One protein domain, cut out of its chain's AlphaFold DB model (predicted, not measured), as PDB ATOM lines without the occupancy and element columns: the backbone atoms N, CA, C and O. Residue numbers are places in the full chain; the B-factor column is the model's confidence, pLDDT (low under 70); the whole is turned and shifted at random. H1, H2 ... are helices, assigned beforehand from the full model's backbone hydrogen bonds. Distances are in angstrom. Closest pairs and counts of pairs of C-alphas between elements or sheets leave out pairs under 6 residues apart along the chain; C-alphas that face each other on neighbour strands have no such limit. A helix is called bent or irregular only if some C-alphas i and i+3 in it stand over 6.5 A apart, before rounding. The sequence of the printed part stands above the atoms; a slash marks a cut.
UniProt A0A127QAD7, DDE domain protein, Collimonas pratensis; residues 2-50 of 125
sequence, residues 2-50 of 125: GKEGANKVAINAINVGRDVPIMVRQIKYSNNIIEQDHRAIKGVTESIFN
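What this domain is: This is residues 2 to 50 of the 125 residues of the protein "DDE domain protein" of Collimonas pratensis (UniProt A0A127QAD7). A long helix, H2, sticks out as an arm from a small folded end, where the shorter helix H1 and the link after it make a narrow turn. The link runs on past the end of H1, folds back alongside it and then leads out into H2, and residues 27 to 50 stand free. The printed part has 49 residues, with two named helices in the order H1, H2 and no named strand; the class is all helix. The whole is extended, with a radius of gyration of the C-alphas of 17.1 A and spans of 52 by 23 by 16 A.

How they stand to each other: Look first at H2, residues 28 to 47, the longest helix, which stands free. H1, residues 6 to 15, is apart from it, with no C-alpha of the one within 8 A of the other. Between them, residues 16 to 27 form a long link. Along the backbone, every O i to N i+4 pair of H1 is within hydrogen-bond range, and in H2 15 of 16 are.

Where its parts are: Find C-alpha 28 at (-10.733, 28.844, 1.047); from there H2 runs 28.5 A to C-alpha 47 at (-0.355, 54.651, 7.030). It is neither bent nor irregular, but only just: C-alphas 28 and 31 are 6.0 A apart. H1 begins at C-alpha 6, (-17.566, 26.113, 13.779), and runs 14.4 A to C-alpha 15.

The domain as a whole: The two C-alphas farthest apart are those of Asp 19, in the link, and Asn 50, at 53.1 A. The printed part, residues 2 to 50, has no cut. The model's mean pLDDT over the printed part is 74.8; it is under 70 at residues 2 to 5, 25 to 31, 45 and 47 to 50.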
ATOM      1  N   GLY A   2     -11.134  15.246  11.681       44.69
ATOM      2  CA  GLY A   2     -11.576  16.255  10.714       44.69
ATOM      3  C   GLY A   2     -11.932  17.571  11.400       44.69
ATOM      4  O   GLY A   2     -12.809  17.604  12.255       44.69
ATOM      5  N   LYS A   3     -11.242  18.657  11.044       54.31
ATOM      6  CA  LYS A   3     -11.557  20.007  11.526       54.31
ATOM      7  C   LYS A   3     -12.673  20.588  10.668       54.31
ATOM      8  O   LYS A   3     -12.413  21.337   9.728       54.31
ATOM      9  N   GLU A   4     -13.914  20.235  10.962       62.97
ATOM     10  CA  GLU A   4     -15.028  21.045  10.481       62.97
ATOM     11  C   GLU A   4     -15.050  22.336  11.308       62.97
ATOM     12  O   GLU A   4     -15.174  22.299  12.529       62.97
ATOM     13  N   GLY A   5     -14.825  23.490  10.671       69.94
ATOM     14  CA  GLY A   5     -14.860  24.780  11.368       69.94
ATOM     15  C   GLY A   5     -16.250  25.062  11.948       69.94
ATOM     16  O   GLY A   5     -17.248  24.630  11.369       69.94
ATOM     17  N   ALA A   6     -16.325  25.824  13.044       74.81
ATOM     18  CA  ALA A   6     -17.566  26.113  13.779       74.81
ATOM     19  C   ALA A   6     -18.742  26.554  12.878       74.81
ATOM     20  O   ALA A   6     -19.880  26.146  13.092       74.81
ATOM     21  N   ASN A   7     -18.462  27.293  11.800       78.75
ATOM     22  CA  ASN A   7     -19.469  27.730  10.827       78.75
ATOM     23  C   ASN A   7     -20.153  26.574  10.078       78.75
ATOM     24  O   ASN A   7     -21.337  26.666   9.765       78.75
ATOM     25  N   LYS A   8     -19.432  25.486   9.784       79.06
ATOM     26  CA  LYS A   8     -20.002  24.318   9.095       79.06
ATOM     27  C   LYS A   8     -20.947  23.554  10.024       79.06
ATOM     28  O   LYS A   8     -22.034  23.176   9.605       79.06
ATOM     29  N   VAL A   9     -20.569  23.423  11.296       84.19
ATOM     30  CA  VAL A   9     -21.403  22.811  12.341       84.19
ATOM     31  C   VAL A   9     -22.679  23.626  12.566       84.19
ATOM     32  O   VAL A   9     -23.771  23.063  12.581       84.19
ATOM     33  N   ALA A  10     -22.559  24.954  12.661       84.12
ATOM     34  CA  ALA A  10     -23.704  25.842  12.842       84.12
ATOM     35  C   ALA A  10     -24.687  25.783  11.659       84.12
ATOM     36  O   ALA A  10     -25.891  25.657  11.867       84.12
ATOM     37  N   ILE A  11     -24.194  25.815  10.415       84.88
ATOM     38  CA  ILE A  11     -25.072  25.712   9.239       84.88
ATOM     39  C   ILE A  11     -25.715  24.323   9.147       84.88
ATOM     40  O   ILE A  11     -26.898  24.234   8.828       84.88
ATOM     41  N   ASN A  12     -24.982  23.251   9.466       84.69
ATOM     42  CA  ASN A  12     -25.552  21.904   9.499       84.69
ATOM     43  C   ASN A  12     -26.720  21.820  10.489       84.69
ATOM     44  O   ASN A  12     -27.760  21.289  10.118       84.69
ATOM     45  N   ALA A  13     -26.592  22.407  11.684       86.81
ATOM     46  CA  ALA A  13     -27.672  22.458  12.672       86.81
ATOM     47  C   ALA A  13     -28.909  23.215  12.157       86.81
ATOM     48  O   ALA A  13     -30.038  22.784  12.375       86.81
ATOM     49  N   ILE A  14     -28.707  24.310  11.420       86.25
ATOM     50  CA  ILE A  14     -29.803  25.090  10.828       86.25
ATOM     51  C   ILE A  14     -30.470  24.330   9.665       86.25
ATOM     52  O   ILE A  14     -31.677  24.453   9.450       86.25
ATOM     53  N   ASN A  15     -29.707  23.536   8.913       89.38
ATOM     54  CA  ASN A  15     -30.224  22.758   7.788       89.38
ATOM     55  C   ASN A  15     -31.072  21.551   8.215       89.38
ATOM     56  O   ASN A  15     -31.841  21.067   7.393       89.38
ATOM     57  N   VAL A  16     -30.992  21.096   9.474       85.50
ATOM     58  CA  VAL A  16     -31.794  19.963   9.987       85.50
ATOM     59  C   VAL A  16     -33.304  20.200   9.833       85.50
ATOM     60  O   VAL A  16     -34.050  19.249   9.637       85.50
ATOM     61  N   GLY A  17     -33.762  21.453   9.897       83.31
ATOM     62  CA  GLY A  17     -35.183  21.812   9.805       83.31
ATOM     63  C   GLY A  17     -35.615  22.425   8.472       83.31
ATOM     64  O   GLY A  17     -36.687  23.023   8.414       83.31
ATOM     65  N   ARG A  18     -34.781  22.368   7.424       83.62
ATOM     66  CA  ARG A  18     -35.077  23.005   6.132       83.62
ATOM     67  C   ARG A  18     -35.271  21.984   5.024       83.62
ATOM     68  O   ARG A  18     -34.435  21.114   4.829       83.62
ATOM     69  N   ASP A  19     -36.319  22.203   4.240       79.56
ATOM     70  CA  ASP A  19     -36.615  21.422   3.037       79.56
ATOM     71  C   ASP A  19     -35.590  21.693   1.915       79.56
ATOM     72  O   ASP A  19     -35.221  20.810   1.146       79.56
ATOM     73  N   VAL A  20     -35.039  22.915   1.877       85.50
ATOM     74  CA  VAL A  20     -33.927  23.292   0.994       85.50
ATOM     75  C   VAL A  20     -32.675  23.578   1.833       85.50
ATOM     76  O   VAL A  20     -32.635  24.587   2.549       85.50
ATOM     77  N   PRO A  21     -31.632  22.732   1.765       82.44
ATOM     78  CA  PRO A  21     -30.427  22.916   2.561       82.44
ATOM     79  C   PRO A  21     -29.564  24.068   2.030       82.44
ATOM     80  O   PRO A  21     -29.320  24.204   0.829       82.44
ATOM     81  N   ILE A  22     -29.022  24.879   2.941       81.62
ATOM     82  CA  ILE A  22     -28.020  25.895   2.606       81.62
ATOM     83  C   ILE A  22     -26.678  25.204   2.368       81.62
ATOM     84  O   ILE A  22     -26.060  24.680   3.299       81.62
ATOM     85  N   MET A  23     -26.189  25.244   1.128       76.69
ATOM     86  CA  MET A  23     -24.860  24.736   0.796       76.69
ATOM     87  C   MET A  23     -23.763  25.713   1.230       76.69
ATOM     88  O   MET A  23     -23.574  26.772   0.629       76.69
ATOM     89  N   VAL A  24     -22.977  25.332   2.241       71.81
ATOM     90  CA  VAL A  24     -21.772  26.075   2.631       71.81
ATOM     91  C   VAL A  24     -20.656  25.781   1.642       71.81
ATOM     92  O   VAL A  24     -20.014  24.730   1.696       71.81
ATOM     93  N   ARG A  25     -20.365  26.731   0.756       68.69
ATOM     94  CA  ARG A  25     -19.149  26.660  -0.055       68.69
ATOM     95  C   ARG A  25     -17.960  27.092   0.801       68.69
ATOM     96  O   ARG A  25     -17.767  28.277   1.055       68.69
ATOM     97  N   GLN A  26     -17.134  26.140   1.228       66.12
ATOM     98  CA  GLN A  26     -15.833  26.442   1.829       66.12
ATOM     99  C   GLN A  26     -14.833  26.849   0.736       66.12
ATOM    100  O   GLN A  26     -13.901  26.113   0.414       66.12
ATOM    101  N   ILE A  27     -15.022  28.023   0.129       67.19
ATOM    102  CA  ILE A  27     -14.065  28.549  -0.851       67.19
ATOM    103  C   ILE A  27     -12.925  29.222  -0.087       67.19
ATOM    104  O   ILE A  27     -12.896  30.439   0.094       67.19
ATOM    105  N   LYS A  28     -11.960  28.407   0.354       62.31
ATOM    106  CA  LYS A  28     -10.733  28.844   1.047       62.31
ATOM    107  C   LYS A  28      -9.998  29.969   0.301       62.31
ATOM    108  O   LYS A  28      -9.376  30.826   0.916       62.31
ATOM    109  N   TYR A  29     -10.112  29.975  -1.022       59.25
ATOM    110  CA  TYR A  29      -9.401  30.885  -1.908       59.25
ATOM    111  C   TYR A  29     -10.098  32.240  -2.106       59.25
ATOM    112  O   TYR A  29      -9.412  33.210  -2.399       59.25
ATOM    113  N   SER A  30     -11.414  32.355  -1.871       62.91
ATOM    114  CA  SER A  30     -12.126  33.636  -2.041       62.91
ATOM    115  C   SER A  30     -11.969  34.540  -0.822       62.91
ATOM    116  O   SER A  30     -11.726  35.732  -0.981       62.91
ATOM    117  N   ASN A  31     -12.023  33.978   0.392       67.62
ATOM    118  CA  ASN A  31     -11.763  34.757   1.606       67.62
ATOM    119  C   ASN A  31     -10.328  35.281   1.629       67.62
ATOM    120  O   ASN A  31     -10.106  36.414   2.025       67.62
ATOM    121  N   ASN A  32      -9.350  34.499   1.167       74.44
ATOM    122  CA  ASN A  32      -7.964  34.953   1.171       74.44
ATOM    123  C   ASN A  32      -7.724  36.138   0.217       74.44
ATOM    124  O   ASN A  32      -6.977  37.041   0.569       74.44
ATOM    125  N   ILE A  33      -8.368  36.159  -0.955       73.00
ATOM    126  CA  ILE A  33      -8.262  37.277  -1.911       73.00
ATOM    127  C   ILE A  33      -8.954  38.525  -1.353       73.00
ATOM    128  O   ILE A  33      -8.353  39.594  -1.322       73.00
ATOM    129  N   ILE A  34     -10.179  38.374  -0.842       76.69
ATOM    130  CA  ILE A  34     -10.946  39.483  -0.254       76.69
ATOM    131  C   ILE A  34     -10.191  40.088   0.938       76.69
ATOM    132  O   ILE A  34     -10.041  41.304   1.031       76.69
ATOM    133  N   GLU A  35      -9.653  39.252   1.828       79.94
ATOM    134  CA  GLU A  35      -8.882  39.724   2.980       79.94
ATOM    135  C   GLU A  35      -7.537  40.351   2.586       79.94
ATOM    136  O   GLU A  35      -7.076  41.282   3.250       79.94
ATOM    137  N   GLN A  36      -6.899  39.887   1.505       79.88
ATOM    138  CA  GLN A  36      -5.689  40.519   0.968       79.88
ATOM    139  C   GLN A  36      -5.982  41.911   0.401       79.88
ATOM    140  O   GLN A  36      -5.259  42.857   0.728       79.88
ATOM    141  N   ASP A  37      -7.062  42.063  -0.365       75.00
ATOM    142  CA  ASP A  37      -7.496  43.361  -0.887       75.00
ATOM    143  C   ASP A  37      -7.861  44.318   0.255       75.00
ATOM    144  O   ASP A  37      -7.427  45.474   0.278       75.00
ATOM    145  N   HIS A  38      -8.579  43.827   1.268       84.50
ATOM    146  CA  HIS A  38      -8.897  44.612   2.458       84.50
ATOM    147  C   HIS A  38      -7.647  45.017   3.243       84.50
ATOM    148  O   HIS A  38      -7.584  46.147   3.723       84.50
ATOM    149  N   ARG A  39      -6.635  44.144   3.364       82.44
ATOM    150  CA  ARG A  39      -5.350  44.486   3.999       82.44
ATOM    151  C   ARG A  39      -4.593  45.556   3.227       82.44
ATOM    152  O   ARG A  39      -4.032  46.448   3.858       82.44
ATOM    153  N   ALA A  40      -4.584  45.490   1.899       78.12
ATOM    154  CA  ALA A  40      -3.945  46.510   1.074       78.12
ATOM    155  C   ALA A  40      -4.621  47.876   1.264       78.12
ATOM    156  O   ALA A  40      -3.940  48.878   1.480       78.12
ATOM    157  N   ILE A  41      -5.959  47.907   1.267       76.69
ATOM    158  CA  ILE A  41      -6.735  49.130   1.504       76.69
ATOM    159  C   ILE A  41      -6.487  49.657   2.921       76.69
ATOM    160  O   ILE A  41      -6.148  50.829   3.071       76.69
ATOM    161  N   LYS A  42      -6.586  48.794   3.942       81.19
ATOM    162  CA  LYS A  42      -6.359  49.163   5.346       81.19
ATOM    163  C   LYS A  42      -4.953  49.700   5.574       81.19
ATOM    164  O   LYS A  42      -4.828  50.785   6.122       81.19
ATOM    165  N   GLY A  43      -3.919  49.025   5.070       76.69
ATOM    166  CA  GLY A  43      -2.531  49.468   5.218       76.69
ATOM    167  C   GLY A  43      -2.271  50.840   4.594       76.69
ATOM    168  O   GLY A  43      -1.605  51.676   5.201       76.69
ATOM    169  N   VAL A  44      -2.857  51.120   3.424       72.56
ATOM    170  CA  VAL A  44      -2.782  52.451   2.798       72.56
ATOM    171  C   VAL A  44      -3.542  53.493   3.623       72.56
ATOM    172  O   VAL A  44      -3.033  54.587   3.838       72.56
ATOM    173  N   THR A  45      -4.745  53.187   4.113       69.94
ATOM    174  CA  THR A  45      -5.534  54.152   4.897       69.94
ATOM    175  C   THR A  45      -4.971  54.407   6.295       69.94
ATOM    176  O   THR A  45      -5.024  55.538   6.769       69.94
ATOM    177  N   GLU A  46      -4.407  53.385   6.940       72.69
ATOM    178  CA  GLU A  46      -3.811  53.461   8.279       72.69
ATOM    179  C   GLU A  46      -2.470  54.205   8.238       72.69
ATOM    180  O   GLU A  46      -2.219  55.066   9.077       72.69
ATOM    181  N   SER A  47      -1.643  53.964   7.212       65.44
ATOM    182  CA  SER A  47      -0.355  54.651   7.030       65.44
ATOM    183  C   SER A  47      -0.488  56.160   6.806       65.44
ATOM    184  O   SER A  47       0.474  56.886   7.056       65.44
ATOM    185  N   ILE A  48      -1.626  56.640   6.294       67.62
ATOM    186  CA  ILE A  48      -1.811  58.050   5.919       67.62
ATOM    187  C   ILE A  48      -2.808  58.761   6.849       67.62
ATOM    188  O   ILE A  48      -3.364  59.811   6.520       67.62
ATOM    189  N   PHE A  49      -3.058  58.202   8.035       64.00
ATOM    190  CA  PHE A  49      -4.054  58.727   8.961       64.00
ATOM    191  C   PHE A  49      -3.566  60.007   9.663       64.00
ATOM    192  O   PHE A  49      -3.094  59.957  10.789       64.00
ATOM    193  N   ASN A  50      -3.638  61.145   8.958       67.81
ATOM    194  CA  ASN A  50      -3.576  62.528   9.471       67.81
ATOM    195  C   ASN A  50      -4.072  63.560   8.425       67.81
ATOM    196  O   ASN A  50      -3.619  64.708   8.373       67.81
TER     197      ASN A  50